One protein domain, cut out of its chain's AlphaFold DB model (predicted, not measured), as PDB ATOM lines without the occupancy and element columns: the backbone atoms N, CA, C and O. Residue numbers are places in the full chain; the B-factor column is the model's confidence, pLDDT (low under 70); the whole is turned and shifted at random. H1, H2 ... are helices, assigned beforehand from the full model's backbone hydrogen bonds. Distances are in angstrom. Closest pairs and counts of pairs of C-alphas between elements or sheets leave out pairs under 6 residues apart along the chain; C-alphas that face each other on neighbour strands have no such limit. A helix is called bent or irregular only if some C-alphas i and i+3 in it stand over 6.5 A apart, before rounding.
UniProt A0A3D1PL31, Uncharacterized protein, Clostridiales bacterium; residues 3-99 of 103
ATOM      1  N   ASN A   3      45.932  39.116 -21.265       80.06
ATOM      2  CA  ASN A   3      45.598  37.762 -20.856       80.06
ATOM      3  C   ASN A   3      44.068  37.657 -20.839       80.06
ATOM      4  O   ASN A   3      43.412  38.111 -19.909       80.06
ATOM      5  N   GLU A   4      43.485  37.130 -21.915       88.00
ATOM      6  CA  GLU A   4      42.029  37.004 -22.055       88.00
ATOM      7  C   GLU A   4      41.416  36.306 -20.830       88.00
ATOM      8  O   GLU A   4      40.423  36.781 -20.282       88.00
ATOM      9  N   TYR A   5      42.106  35.288 -20.298       90.56
ATOM     10  CA  TYR A   5      41.695  34.576 -19.090       90.56
ATOM     11  C   TYR A   5      41.629  35.463 -17.845       90.56
ATOM     12  O   TYR A   5      40.701  35.307 -17.056       90.56
ATOM     13  N   SER A   6      42.550  36.417 -17.662       94.94
ATOM     14  CA  SER A   6      42.500  37.314 -16.498       94.94
ATOM     15  C   SER A   6      41.286  38.244 -16.559       94.94
ATOM     16  O   SER A   6      40.638  38.496 -15.538       94.94
ATOM     17  N   ARG A   7      40.907  38.703 -17.760       94.50
ATOM     18  CA  ARG A   7      39.650  39.442 -17.953       94.50
ATOM     19  C   ARG A   7      38.440  38.555 -17.695       94.50
ATOM     20  O   ARG A   7      37.561  38.964 -16.948       94.50
ATOM     21  N   ASN A   8      38.440  37.318 -18.199       95.50
ATOM     22  CA  ASN A   8      37.360  36.369 -17.928       95.50
ATOM     23  C   ASN A   8      37.174  36.128 -16.421       95.50
ATOM     24  O   ASN A   8      36.045  36.104 -15.948       95.50
ATOM     25  N   TYR A   9      38.253  36.005 -15.642       96.50
ATOM     26  CA  TYR A   9      38.151  35.859 -14.184       96.50
ATOM     27  C   TYR A   9      37.551  37.091 -13.507       96.50
ATOM     28  O   TYR A   9      36.806  36.948 -12.543       96.50
ATOM     29  N   THR A  10      37.820  38.284 -14.038       95.69
ATOM     30  CA  THR A  10      37.196  39.526 -13.561       95.69
ATOM     31  C   THR A  10      35.688  39.502 -13.797       95.69
ATOM     32  O   THR A  10      34.922  39.762 -12.877       95.69
ATOM     33  N   GLU A  11      35.256  39.102 -14.997       95.94
ATOM     34  CA  GLU A  11      33.832  38.957 -15.321       95.94
ATOM     35  C   GLU A  11      33.154  37.880 -14.463       95.94
ATOM     36  O   GLU A  11      32.047  38.093 -13.978       95.94
ATOM     37  N   VAL A  12      33.814  36.732 -14.250       96.88
ATOM     38  CA  VAL A  12      33.309  35.663 -13.372       96.88
ATOM     39  C   VAL A  12      33.072  36.212 -11.971       96.88
ATOM     40  O   VAL A  12      31.969  36.067 -11.454       96.88
ATOM     41  N   LEU A  13      34.076  36.854 -11.369       96.88
ATOM     42  CA  LEU A  13      33.970  37.404 -10.016       96.88
ATOM     43  C   LEU A  13      32.864  38.453  -9.907       96.88
ATOM     44  O   LEU A  13      32.140  38.454  -8.916       96.88
ATOM     45  N   GLU A  14      32.690  39.296 -10.927       96.19
ATOM     46  CA  GLU A  14      31.597  40.267 -10.955       96.19
ATOM     47  C   GLU A  14      30.230  39.578 -10.968       96.19
ATOM     48  O   GLU A  14      29.357  39.906 -10.172       96.19
ATOM     49  N   ILE A  15      30.054  38.573 -11.827       95.88
ATOM     50  CA  ILE A  15      28.786  37.846 -11.966       95.88
ATOM     51  C   ILE A  15      28.438  37.086 -10.683       95.88
ATOM     52  O   ILE A  15      27.275  37.062 -10.280       95.88
ATOM     53  N   LEU A  16      29.433  36.495 -10.014       96.06
ATOM     54  CA  LEU A  16      29.219  35.747  -8.774       96.06
ATOM     55  C   LEU A  16      28.617  36.609  -7.647       96.06
ATOM     56  O   LEU A  16      27.926  36.055  -6.796       96.06
ATOM     57  N   LYS A  17      28.798  37.939  -7.664       95.38
ATOM     58  CA  LYS A  17      28.183  38.861  -6.685       95.38
ATOM     59  C   LYS A  17      26.654  38.876  -6.739       95.38
ATOM     60  O   LYS A  17      26.018  39.246  -5.758       95.38
ATOM     61  N   TYR A  18      26.069  38.500  -7.877       94.56
ATOM     62  CA  TYR A  18      24.621  38.523  -8.109       94.56
ATOM     63  C   TYR A  18      23.952  37.160  -7.875       94.56
ATOM     64  O   TYR A  18      22.735  37.038  -8.018       94.56
ATOM     65  N   ILE A  19      24.724  36.124  -7.541       93.62
ATOM     66  CA  ILE A  19      24.203  34.787  -7.244       93.62
ATOM     67  C   ILE A  19      23.729  34.743  -5.778       93.62
ATOM     68  O   ILE A  19      24.373  35.352  -4.921       93.62
ATOM     69  N   PRO A  20      22.632  34.024  -5.450       96.88
ATOM     70  CA  PRO A  20      22.207  33.836  -4.064       96.88
ATOM     71  C   PRO A  20      23.341  33.322  -3.175       96.88
ATOM     72  O   PRO A  20      24.090  32.427  -3.568       96.88
ATOM     73  N   ILE A  21      23.440  33.854  -1.955       96.56
ATOM     74  CA  ILE A  21      24.548  33.543  -1.042       96.56
ATOM     75  C   ILE A  21      24.652  32.044  -0.727       96.56
ATOM     76  O   ILE A  21      25.755  31.507  -0.655       96.56
ATOM     77  N   ASP A  22      23.516  31.350  -0.619       97.31
ATOM     78  CA  ASP A  22      23.472  29.907  -0.372       97.31
ATOM     79  C   ASP A  22      24.101  29.108  -1.517       97.31
ATOM     80  O   ASP A  22      24.784  28.116  -1.278       97.31
ATOM     81  N   GLU A  23      23.920  29.563  -2.759       97.62
ATOM     82  CA  GLU A  23      24.522  28.950  -3.943       97.62
ATOM     83  C   GLU A  23      25.999  29.319  -4.078       97.62
ATOM     84  O   GLU A  23      26.839  28.459  -4.347       97.62
ATOM     85  N   TYR A  24      26.339  30.584  -3.821       97.69
ATOM     86  CA  TYR A  24      27.724  31.051  -3.801       97.69
ATOM     87  C   TYR A  24      28.577  30.244  -2.810       97.69
ATOM     88  O   TYR A  24      29.681  29.813  -3.142       97.69
ATOM     89  N   ASN A  25      28.039  29.964  -1.619       97.56
ATOM     90  CA  ASN A  25      28.729  29.217  -0.568       97.56
ATOM     91  C   ASN A  25      29.004  27.745  -0.919       97.56
ATOM     92  O   ASN A  25      29.858  27.126  -0.281       97.56
ATOM     93  N   LYS A  26      28.333  27.174  -1.930       98.06
ATOM     94  CA  LYS A  26      28.643  25.818  -2.418       98.06
ATOM     95  C   LYS A  26      29.940  25.773  -3.230       98.06
ATOM     96  O   LYS A  26      30.536  24.705  -3.377       98.06
ATOM     97  N   ILE A  27      30.396  26.909  -3.763       98.06
ATOM     98  CA  ILE A  27      31.616  26.983  -4.569       98.06
ATOM     99  C   ILE A  27      32.845  26.889  -3.646       98.06
ATOM    100  O   ILE A  27      32.966  27.666  -2.698       98.06
ATOM    101  N   PRO A  28      33.821  25.998  -3.920       98.25
ATOM    102  CA  PRO A  28      35.026  25.903  -3.109       98.25
ATOM    103  C   PRO A  28      35.797  27.222  -3.075       98.25
ATOM    104  O   PRO A  28      36.174  27.762  -4.118       98.25
ATOM    105  N   LYS A  29      36.131  27.689  -1.870       97.38
ATOM    106  CA  LYS A  29      36.860  28.949  -1.654       97.38
ATOM    107  C   LYS A  29      38.150  29.052  -2.477       97.38
ATOM    108  O   LYS A  29      38.442  30.103  -3.034       97.38
ATOM    109  N   GLN A  30      38.870  27.940  -2.639       97.56
ATOM    110  CA  GLN A  30      40.095  27.862  -3.445       97.56
ATOM    111  C   GLN A  30      39.878  28.263  -4.915       97.56
ATOM    112  O   GLN A  30      40.787  28.799  -5.544       97.56
ATOM    113  N   LYS A  31      38.683  28.026  -5.483       96.88
ATOM    114  CA  LYS A  31      38.336  28.473  -6.843       96.88
ATOM    115  C   LYS A  31      38.193  29.988  -6.896       96.88
ATOM    116  O   LYS A  31      38.759  30.610  -7.789       96.88
ATOM    117  N   ILE A  32      37.498  30.571  -5.921       97.88
ATOM    118  CA  ILE A  32      37.339  32.024  -5.811       97.88
ATOM    119  C   ILE A  32      38.702  32.697  -5.627       97.88
ATOM    120  O   ILE A  32      39.041  33.611  -6.368       97.88
ATOM    121  N   GLU A  33      39.526  32.185  -4.711       98.19
ATOM    122  CA  GLU A  33      40.888  32.680  -4.471       98.19
ATOM    123  C   GLU A  33      41.771  32.578  -5.721       98.19
ATOM    124  O   GLU A  33      42.562  33.478  -6.001       98.19
ATOM    125  N   PHE A  34      41.624  31.505  -6.504       97.38
ATOM    126  CA  PHE A  34      42.313  31.365  -7.783       97.38
ATOM    127  C   PHE A  34      41.902  32.472  -8.764       97.38
ATOM    128  O   PHE A  34      42.774  33.107  -9.359       97.38
ATOM    129  N   TYR A  35      40.602  32.740  -8.915       96.88
ATOM    130  CA  TYR A  35      40.128  33.816  -9.789       96.88
ATOM    131  C   TYR A  35      40.611  35.183  -9.303       96.88
ATOM    132  O   TYR A  35      41.138  35.947 -10.103       96.88
ATOM    133  N   GLU A  36      40.543  35.461  -8.000       97.19
ATOM    134  CA  GLU A  36      41.035  36.716  -7.414       97.19
ATOM    135  C   GLU A  36      42.536  36.924  -7.636       97.19
ATOM    136  O   GLU A  36      42.991  38.024  -7.963       97.19
ATOM    137  N   LYS A  37      43.325  35.850  -7.513       97.19
ATOM    138  CA  LYS A  37      44.774  35.891  -7.726       97.19
ATOM    139  C   LYS A  37      45.138  36.236  -9.169       97.19
ATOM    140  O   LYS A  37      46.120  36.947  -9.384       97.19
ATOM    141  N   TYR A  38      44.384  35.717 -10.137       95.94
ATOM    142  CA  TYR A  38      44.717  35.810 -11.560       95.94
ATOM    143  C   TYR A  38      43.827  36.771 -12.358       95.94
ATOM    144  O   TYR A  38      43.996  36.855 -13.575       95.94
ATOM    145  N   LYS A  39      42.900  37.497 -11.720       95.06
ATOM    146  CA  LYS A  39      42.057  38.485 -12.403       95.06
ATOM    147  C   LYS A  39      42.865  39.656 -12.953       95.06
ATOM    148  O   LYS A  39      43.924  40.018 -12.436       95.06
ATOM    149  N   ASP A  40      42.324  40.279 -13.986       95.25
ATOM    150  CA  ASP A  40      42.834  41.537 -14.508       95.25
ATOM    151  C   ASP A  40      42.426  42.662 -13.547       95.25
ATOM    152  O   ASP A  40      41.252  42.871 -13.262       95.25
ATOM    153  N   ARG A  41      43.409  43.364 -12.983       92.88
ATOM    154  CA  ARG A  41      43.155  44.477 -12.053       92.88
ATOM    155  C   ARG A  41      42.938  45.809 -12.766       92.88
ATOM    156  O   ARG A  41      42.530  46.760 -12.117       92.88
ATOM    157  N   SER A  42      43.254  45.874 -14.057       93.25
ATOM    158  CA  SER A  42      43.117  47.073 -14.893       93.25
ATOM    159  C   SER A  42      41.837  47.082 -15.726       93.25
ATOM    160  O   SER A  42      41.493  48.097 -16.324       93.25
ATOM    161  N   TYR A  43      41.151  45.943 -15.789       91.88
ATOM    162  CA  TYR A  43      39.884  45.789 -16.477       91.88
ATOM    163  C   TYR A  43      38.751  45.875 -15.463       91.88
ATOM    164  O   TYR A  43      38.706  45.105 -14.507       91.88
ATOM    165  N   GLU A  44      37.835  46.803 -15.693       89.00
ATOM    166  CA  GLU A  44      36.586  46.900 -14.953       89.00
ATOM    167  C   GLU A  44      35.470  46.352 -15.836       89.00
ATOM    168  O   GLU A  44      35.373  46.682 -17.020       89.00
ATOM    169  N   TYR A  45      34.651  45.480 -15.263       89.44
ATOM    170  CA  TYR A  45      33.497  44.909 -15.931       89.44
ATOM    171  C   TYR A  45      32.276  45.177 -15.070       89.44
ATOM    172  O   TYR A  45      32.236  44.769 -13.914       89.44
ATOM    173  N   GLU A  46      31.293  45.851 -15.647       90.56
ATOM    174  CA  GLU A  46      29.965  45.974 -15.065       90.56
ATOM    175  C   GLU A  46      29.095  44.846 -15.618       90.56
ATOM    176  O   GLU A  46      29.097  44.573 -16.825       90.56
ATOM    177  N   TYR A  47      28.368  44.155 -14.739       86.12
ATOM    178  CA  TYR A  47      27.590  42.993 -15.144       86.12
ATOM    179  C   TYR A  47      26.540  43.343 -16.207       86.12
ATOM    180  O   TYR A  47      25.529  43.986 -15.937       86.12
ATOM    181  N   ASN A  48      26.755  42.832 -17.422       87.00
ATOM    182  CA  ASN A  48      25.794  42.906 -18.514       87.00
ATOM    183  C   ASN A  48      25.622  41.532 -19.172       87.00
ATOM    184  O   ASN A  48      26.534  41.012 -19.816       87.00
ATOM    185  N   PHE A  49      24.423  40.955 -19.057       78.25
ATOM    186  CA  PHE A  49      24.115  39.612 -19.561       78.25
ATOM    187  C   PHE A  49      24.423  39.425 -21.060       78.25
ATOM    188  O   PHE A  49      24.822  38.340 -21.491       78.25
ATOM    189  N   ASN A  50      24.297  40.489 -21.856       83.56
ATOM    190  CA  ASN A  50      24.486  40.431 -23.306       83.56
ATOM    191  C   ASN A  50      25.961  40.427 -23.728       83.56
ATOM    192  O   ASN A  50      26.270  40.003 -24.840       83.56
ATOM    193  N   ILE A  51      26.870  40.873 -22.855       86.00
ATOM    194  CA  ILE A  51      28.277  41.151 -23.201       86.00
ATOM    195  C   ILE A  51      29.228  40.090 -22.615       86.00
ATOM    196  O   ILE A  51      30.423  40.096 -22.894       86.00
ATOM    197  N   ILE A  52      28.704  39.100 -21.881       89.69
ATOM    198  CA  ILE A  52      29.524  38.052 -21.263       89.69
ATOM    199  C   ILE A  52      30.302  37.271 -22.331       89.69
ATOM    200  O   ILE A  52      29.721  36.640 -23.229       89.69
ATOM    201  N   SER A  53      31.625  37.256 -22.184       91.62
ATOM    202  CA  SER A  53      32.520  36.538 -23.084       91.62
ATOM    203  C   SER A  53      32.288  35.019 -23.050       91.62
ATOM    204  O   SER A  53      31.795  34.429 -22.082       91.62
ATOM    205  N   LYS A  54      32.663  34.339 -24.138       92.25
ATOM    206  CA  LYS A  54      32.452  32.892 -24.279       92.25
ATOM    207  C   LYS A  54      33.182  32.083 -23.202       92.25
ATOM    208  O   LYS A  54      32.612  31.131 -22.674       92.25
ATOM    209  N   ASN A  55      34.415  32.463 -22.866       93.62
ATOM    210  CA  ASN A  55      35.205  31.778 -21.845       93.62
ATOM    211  C   ASN A  55      34.603  31.977 -20.448       93.62
ATOM    212  O   ASN A  55      34.498  31.005 -19.704       93.62
ATOM    213  N   THR A  56      34.116  33.181 -20.125       95.62
ATOM    214  CA  THR A  56      33.376  33.440 -18.880       95.62
ATOM    215  C   THR A  56      32.132  32.557 -18.783       95.62
ATOM    216  O   THR A  56      31.946  31.886 -17.770       95.62
ATOM    217  N   LYS A  57      31.330  32.456 -19.858       94.62
ATOM    218  CA  LYS A  57      30.175  31.536 -19.906       94.62
ATOM    219  C   LYS A  57      30.593  30.093 -19.631       94.62
ATOM    220  O   LYS A  57      29.957  29.428 -18.823       94.62
ATOM    221  N   CYS A  58      31.676  29.616 -20.245       94.75
ATOM    222  CA  CYS A  58      32.186  28.265 -19.999       94.75
ATOM    223  C   CYS A  58      32.611  28.044 -18.539       94.75
ATOM    224  O   CYS A  58      32.285  27.003 -17.969       94.75
ATOM    225  N   ILE A  59      33.315  29.003 -17.928       96.69
ATOM    226  CA  ILE A  59      33.732  28.904 -16.523       96.69
ATOM    227  C   ILE A  59      32.501  28.856 -15.609       96.69
ATOM    228  O   ILE A  59      32.415  27.971 -14.762       96.69
ATOM    229  N   LEU A  60      31.525  29.743 -15.825       96.62
ATOM    230  CA  LEU A  60      30.280  29.780 -15.052       96.62
ATOM    231  C   LEU A  60      29.452  28.503 -15.217       96.62
ATOM    232  O   LEU A  60      28.980  27.965 -14.222       96.62
ATOM    233  N   THR A  61      29.313  27.973 -16.439       96.31
ATOM    234  CA  THR A  61      28.624  26.693 -16.668       96.31
ATOM    235  C   THR A  61      29.284  25.563 -15.884       96.31
ATOM    236  O   THR A  61      28.576  24.754 -15.292       96.31
ATOM    237  N   ASN A  62      30.618  25.510 -15.848       96.44
ATOM    238  CA  ASN A  62      31.326  24.486 -15.083       96.44
ATOM    239  C   ASN A  62      31.128  24.668 -13.575       96.44
ATOM    240  O   ASN A  62      30.780  23.704 -12.906       96.44
ATOM    241  N   LEU A  63      31.262  25.891 -13.045       97.56
ATOM    242  CA  LEU A  63      31.008  26.164 -11.624       97.56
ATOM    243  C   LEU A  63      29.583  25.779 -11.219       97.56
ATOM    244  O   LEU A  63      29.394  25.102 -10.210       97.56
ATOM    245  N   TYR A  64      28.596  26.168 -12.028       97.56
ATOM    246  CA  TYR A  64      27.200  25.836 -11.780       97.56
ATOM    247  C   TYR A  64      26.996  24.323 -11.775       97.56
ATOM    248  O   TYR A  64      26.499  23.764 -10.805       97.56
ATOM    249  N   LYS A  65      27.436  23.643 -12.837       97.44
ATOM    250  CA  LYS A  65      27.276  22.196 -12.990       97.44
ATOM    251  C   LYS A  65      27.965  21.412 -11.870       97.44
ATOM    252  O   LYS A  65      27.407  20.426 -11.403       97.44
ATOM    253  N   ASP A  66      29.159  21.827 -11.461       97.19
ATOM    254  CA  ASP A  66      29.988  21.053 -10.536       97.19
ATOM    255  C   ASP A  66      29.590  21.274  -9.065       97.19
ATOM    256  O   ASP A  66      29.708  20.343  -8.269       97.19
ATOM    257  N   TYR A  67      29.094  22.467  -8.703       97.50
ATOM    258  CA  TYR A  67      28.896  22.846  -7.294       97.50
ATOM    259  C   TYR A  67      27.472  23.266  -6.918       97.50
ATOM    260  O   TYR A  67      27.097  23.132  -5.758       97.50
ATOM    261  N   ILE A  68      26.676  23.760  -7.865       97.25
ATOM    262  CA  ILE A  68      25.352  24.342  -7.583       97.25
ATOM    263  C   ILE A  68      24.224  23.404  -8.027       97.25
ATOM    264  O   ILE A  68      23.291  23.148  -7.267       97.25
ATOM    265  N   ALA A  69      24.336  22.875  -9.243       97.69
ATOM    266  CA  ALA A  69      23.290  22.125  -9.918       97.69
ATOM    267  C   ALA A  69      22.906  20.838  -9.175       97.69
ATOM    268  O   ALA A  69      23.764  20.068  -8.725       97.69
ATOM    269  N   ASN A  70      21.606  20.553  -9.137       97.31
ATOM    270  CA  ASN A  70      21.100  19.237  -8.757       97.31
ATOM    271  C   ASN A  70      21.266  18.219  -9.901       97.31
ATOM    272  O   ASN A  70      21.622  18.566 -11.029       97.31
ATOM    273  N   ASP A  71      20.999  16.944  -9.625       97.75
ATOM    274  CA  ASP A  71      21.262  15.867 -10.587       97.75
ATOM    275  C   ASP A  71      20.450  15.997 -11.884       97.75
ATOM    276  O   ASP A  71      21.002  15.819 -12.970       97.75
ATOM    277  N   LYS A  72      19.182  16.425 -11.803       97.94
ATOM    278  CA  LYS A  72      18.344  16.656 -12.994       97.94
ATOM    279  C   LYS A  72      18.892  17.794 -13.856       97.94
ATOM    280  O   LYS A  72      18.903  17.711 -15.082       97.94
ATOM    281  N   GLU A  73      19.364  18.864 -13.224       98.00
ATOM    282  CA  GLU A  73      19.986  19.986 -13.931       98.00
ATOM    283  C   GLU A  73      21.311  19.574 -14.581       98.00
ATOM    284  O   GLU A  73      21.569  19.940 -15.728       98.00
ATOM    285  N   LYS A  74      22.133  18.771 -13.893       97.69
ATOM    286  CA  LYS A  74      23.378  18.225 -14.456       97.69
ATOM    287  C   LYS A  74      23.109  17.360 -15.683       97.69
ATOM    288  O   LYS A  74      23.803  17.510 -16.689       97.69
ATOM    289  N   GLU A  75      22.105  16.484 -15.631       97.75
ATOM    290  CA  GLU A  75      21.686  15.662 -16.772       97.75
ATOM    291  C   GLU A  75      21.269  16.520 -17.972       97.75
ATOM    292  O   GLU A  75      21.719  16.283 -19.099       97.75
ATOM    293  N   LEU A  76      20.472  17.567 -17.732       98.00
ATOM    294  CA  LEU A  76      20.060  18.509 -18.771       98.00
ATOM    295  C   LEU A  76      21.263  19.244 -19.381       98.00
ATOM    296  O   LEU A  76      21.403  19.290 -20.606       98.00
ATOM    297  N   ILE A  77      22.159  19.777 -18.546       97.25
ATOM    298  CA  ILE A  77      23.375  20.472 -18.994       97.25
ATOM    299  C   ILE A  77      24.240  19.536 -19.844       97.25
ATOM    300  O   ILE A  77      24.654  19.910 -20.942       97.25
ATOM    301  N   ASN A  78      24.483  18.308 -19.381       97.12
ATOM    302  CA  ASN A  78      25.280  17.325 -20.114       97.12
ATOM    303  C   ASN A  78      24.646  16.968 -21.465       97.12
ATOM    304  O   ASN A  78      25.353  16.880 -22.471       97.12
ATOM    305  N   SER A  79      23.320  16.839 -21.512       97.88
ATOM    306  CA  SER A  79      22.579  16.578 -22.749       97.88
ATOM    307  C   SER A  79      22.753  17.715 -23.759       97.88
ATOM    308  O   SER A  79      23.100  17.473 -24.917       97.88
ATOM    309  N   ILE A  80      22.607  18.969 -23.315       97.19
ATOM    310  CA  ILE A  80      22.809  20.159 -24.156       97.19
ATOM    311  C   ILE A  80      24.255  20.240 -24.664       97.19
ATOM    312  O   ILE A  80      24.491  20.515 -25.844       97.19
ATOM    313  N   LEU A  81      25.240  19.996 -23.795       95.50
ATOM    314  CA  LEU A  81      26.655  20.014 -24.167       95.50
ATOM    315  C   LEU A  81      26.982  18.932 -25.205       95.50
ATOM    316  O   LEU A  81      27.675  19.227 -26.181       95.50
ATOM    317  N   ASN A  82      26.445  17.721 -25.040       97.19
ATOM    318  CA  ASN A  82      26.631  16.616 -25.979       97.19
ATOM    319  C   ASN A  82      26.023  16.929 -27.357       97.19
ATOM    320  O   ASN A  82      26.703  16.796 -28.373       97.19
ATOM    321  N   LEU A  83      24.785  17.433 -27.404       97.88
ATOM    322  CA  LEU A  83      24.141  17.839 -28.660       97.88
ATOM    323  C   LEU A  83      24.939  18.930 -29.388       97.88
ATOM    324  O   LEU A  83      25.179  18.847 -30.594       97.88
ATOM    325  N   ASN A  84      25.412  19.937 -28.650       95.69
ATOM    326  CA  ASN A  84      26.250  20.999 -29.206       95.69
ATOM    327  C   ASN A  84      27.593  20.473 -29.732       95.69
ATOM    328  O   ASN A  84      28.095  20.971 -30.745       95.69
ATOM    329  N   TRP A  85      28.184  19.485 -29.056       95.12
ATOM    330  CA  TRP A  85      29.410  18.829 -29.501       95.12
ATOM    331  C   TRP A  85      29.183  18.048 -30.797       95.12
ATOM    332  O   TRP A  85      29.895  18.287 -31.772       95.12
ATOM    333  N   GLN A  86      28.138  17.219 -30.860       97.12
ATOM    334  CA  GLN A  86      27.777  16.461 -32.063       97.12
ATOM    335  C   GLN A  86      27.536  17.379 -33.263       97.12
ATOM    336  O   GLN A  86      28.056  17.127 -34.349       97.12
ATOM    337  N   LYS A  87      26.814  18.492 -33.064       96.81
ATOM    338  CA  LYS A  87      26.583  19.489 -34.117       96.81
ATOM    339  C   LYS A  87      27.897  20.079 -34.634       96.81
ATOM    340  O   LYS A  87      28.088  20.176 -35.841       96.81
ATOM    341  N   LYS A  88      28.822  20.447 -33.741       94.31
ATOM    342  CA  LYS A  88      30.143  20.961 -34.140       94.31
ATOM    343  C   LYS A  88      30.971  19.922 -34.885       94.31
ATOM    344  O   LYS A  88      31.599  20.268 -35.879       94.31
ATOM    345  N   GLU A  89      30.988  18.677 -34.420       93.50
ATOM    346  CA  GLU A  89      31.714  17.592 -35.087       93.50
ATOM    347  C   GLU A  89      31.145  17.303 -36.476       93.50
ATOM    348  O   GLU A  89      31.901  17.124 -37.429       93.50
ATOM    349  N   TYR A  90      29.822  17.334 -36.625       93.69
ATOM    350  CA  TYR A  90      29.168  17.189 -37.920       93.69
ATOM    351  C   TYR A  90      29.546  18.315 -38.897       93.69
ATOM    352  O   TYR A  90      29.927  18.037 -40.034       93.69
ATOM    353  N   GLU A  91      29.530  19.573 -38.451       93.75
ATOM    354  CA  GLU A  91      29.953  20.710 -39.282       93.75
ATOM    355  C   GLU A  91      31.446  20.640 -39.652       93.75
ATOM    356  O   GLU A  91      31.810  20.895 -40.800       93.75
ATOM    357  N   LYS A  92      32.318  20.204 -38.732       91.62
ATOM    358  CA  LYS A  92      33.731  19.937 -39.058       91.62
ATOM    359  C   LYS A  92      33.871  18.852 -40.121       91.62
ATOM    360  O   LYS A  92      34.651  19.023 -41.050       91.62
ATOM    361  N   ARG A  93      33.124  17.750 -40.008       89.25
ATOM    362  CA  ARG A  93      33.155  16.659 -40.995       89.25
ATOM    363  C   ARG A  93      32.696  17.117 -42.375       89.25
ATOM    364  O   ARG A  93      33.268  16.657 -43.352       89.25
ATOM    365  N   LYS A  94      31.711  18.018 -42.467       88.50
ATOM    366  CA  LYS A  94      31.324  18.639 -43.745       88.50
ATOM    367  C   LYS A  94      32.454  19.475 -44.341       88.50
ATOM    368  O   LYS A  94      32.724  19.351 -45.527       88.50
ATOM    369  N   LEU A  95      33.091  20.320 -43.526       88.38
ATOM    370  CA  LEU A  95      34.123  21.251 -43.986       88.38
ATOM    371  C   LEU A  95      35.423  20.542 -44.392       88.38
ATOM    372  O   LEU A  95      36.059  20.930 -45.365       88.38
ATOM    373  N   TYR A  96      35.809  19.505 -43.651       83.19
ATOM    374  CA  TYR A  96      37.081  18.797 -43.814       83.19
ATOM    375  C   TYR A  96      36.896  17.368 -44.330       83.19
ATOM    376  O   TYR A  96      37.693  16.494 -43.993       83.19
ATOM    377  N   ASN A  97      35.829  17.103 -45.093       75.69
ATOM    378  CA  ASN A  97      35.512  15.758 -45.567       75.69
ATOM    379  C   ASN A  97      36.696  15.184 -46.378       75.69
ATOM    380  O   ASN A  97      36.971  15.676 -47.475       75.69
ATOM    381  N   PRO A  98      37.404  14.145 -45.894       64.69
ATOM    382  CA  PRO A  98      38.584  13.618 -46.583       64.69
ATOM    383  C   PRO A  98      38.247  13.077 -47.977       64.69
ATOM    384  O   PRO A  98      39.063  13.170 -48.890       64.69
ATOM    385  N   ASN A  99      37.012  12.595 -48.160       67.38
ATOM    386  CA  ASN A  99      36.521  12.064 -49.431       67.38
ATOM    387  C   ASN A  99      36.406  13.132 -50.535       67.38
ATOM    388  O   ASN A  99      36.268  12.768 -51.696       67.38
TER     389      ASN A  99
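This is residues 3 to 99 of the 103 residues of an uncharacterized protein of Clostridiales bacterium (UniProt A0A3D1PL31). One long helix, H5, reaches out as an arm from a small helical body; it makes a V with H4, joined at their tight link, and its residues 79 to 95 stick out with the tail to residue 99. In the body, H1 packs on residues 55 to 60 of H4, H3 packs on H1, and the short H2 is near H4. The 97 printed residues hold five named helices, H1 to H5 in order, and no named strand; the class is all helix. The whole is loose, with a radius of gyration of the C-alphas of 16.3 A and spans of 51 by 35 by 25 A.

H5, residues 71 to 95, is 36.2 A long and ends at C-alpha 95 (34.123, 21.251, -43.986). H4, residues 54 to 68, is 20.1 A long; it is neither bent nor irregular, but only just: C-alphas 65 and 68 are 6.1 A apart. H1, residues 4 to 16, is 18.5 A long and begins at C-alpha 4 (42.029, 37.004, -22.055). H3, residues 29 to 38, is 14.4 A long, and H2, residues 21 to 24, is 4.9 A long.

H4 and H5 form a helical hairpin, a shallow tilt of 31 degrees, opposite ways. They only just touch, with 3 pairs of C-alphas within 8 A, the closest those of Lys 65 and Lys 74 at 5.8 A. H1 touches H4 at a steep tilt of 46 degrees, the same way; their closest C-alphas, of Asn 8 and Thr 56, are 5.0 A apart. H1 touches H3 at a steep tilt of 44 degrees, opposite ways, with the C-alphas of Tyr 9 and Tyr 35 closest at 5.2 A. H2 and H4 are close but not clearly touching, the closest C-alphas being those of Glu 23 and Ile 68 at 5.9 A. H3 is apart from H4 and from H5. In H1, H3, H4 and H5 every O i to N i+4 pair is within hydrogen-bond range; H2 is too short for such a pair.

The C-alphas of Ile 21 and Asn 99, the two farthest apart, are separated by 54.3 A. Without the free residues 79 to 99, the body spans 39 by 26 by 20 A. The link from H3 to H4, residues 39 to 53, is long. The printed part has no cut, and pLDDT is under 70 at residues 98 to 99.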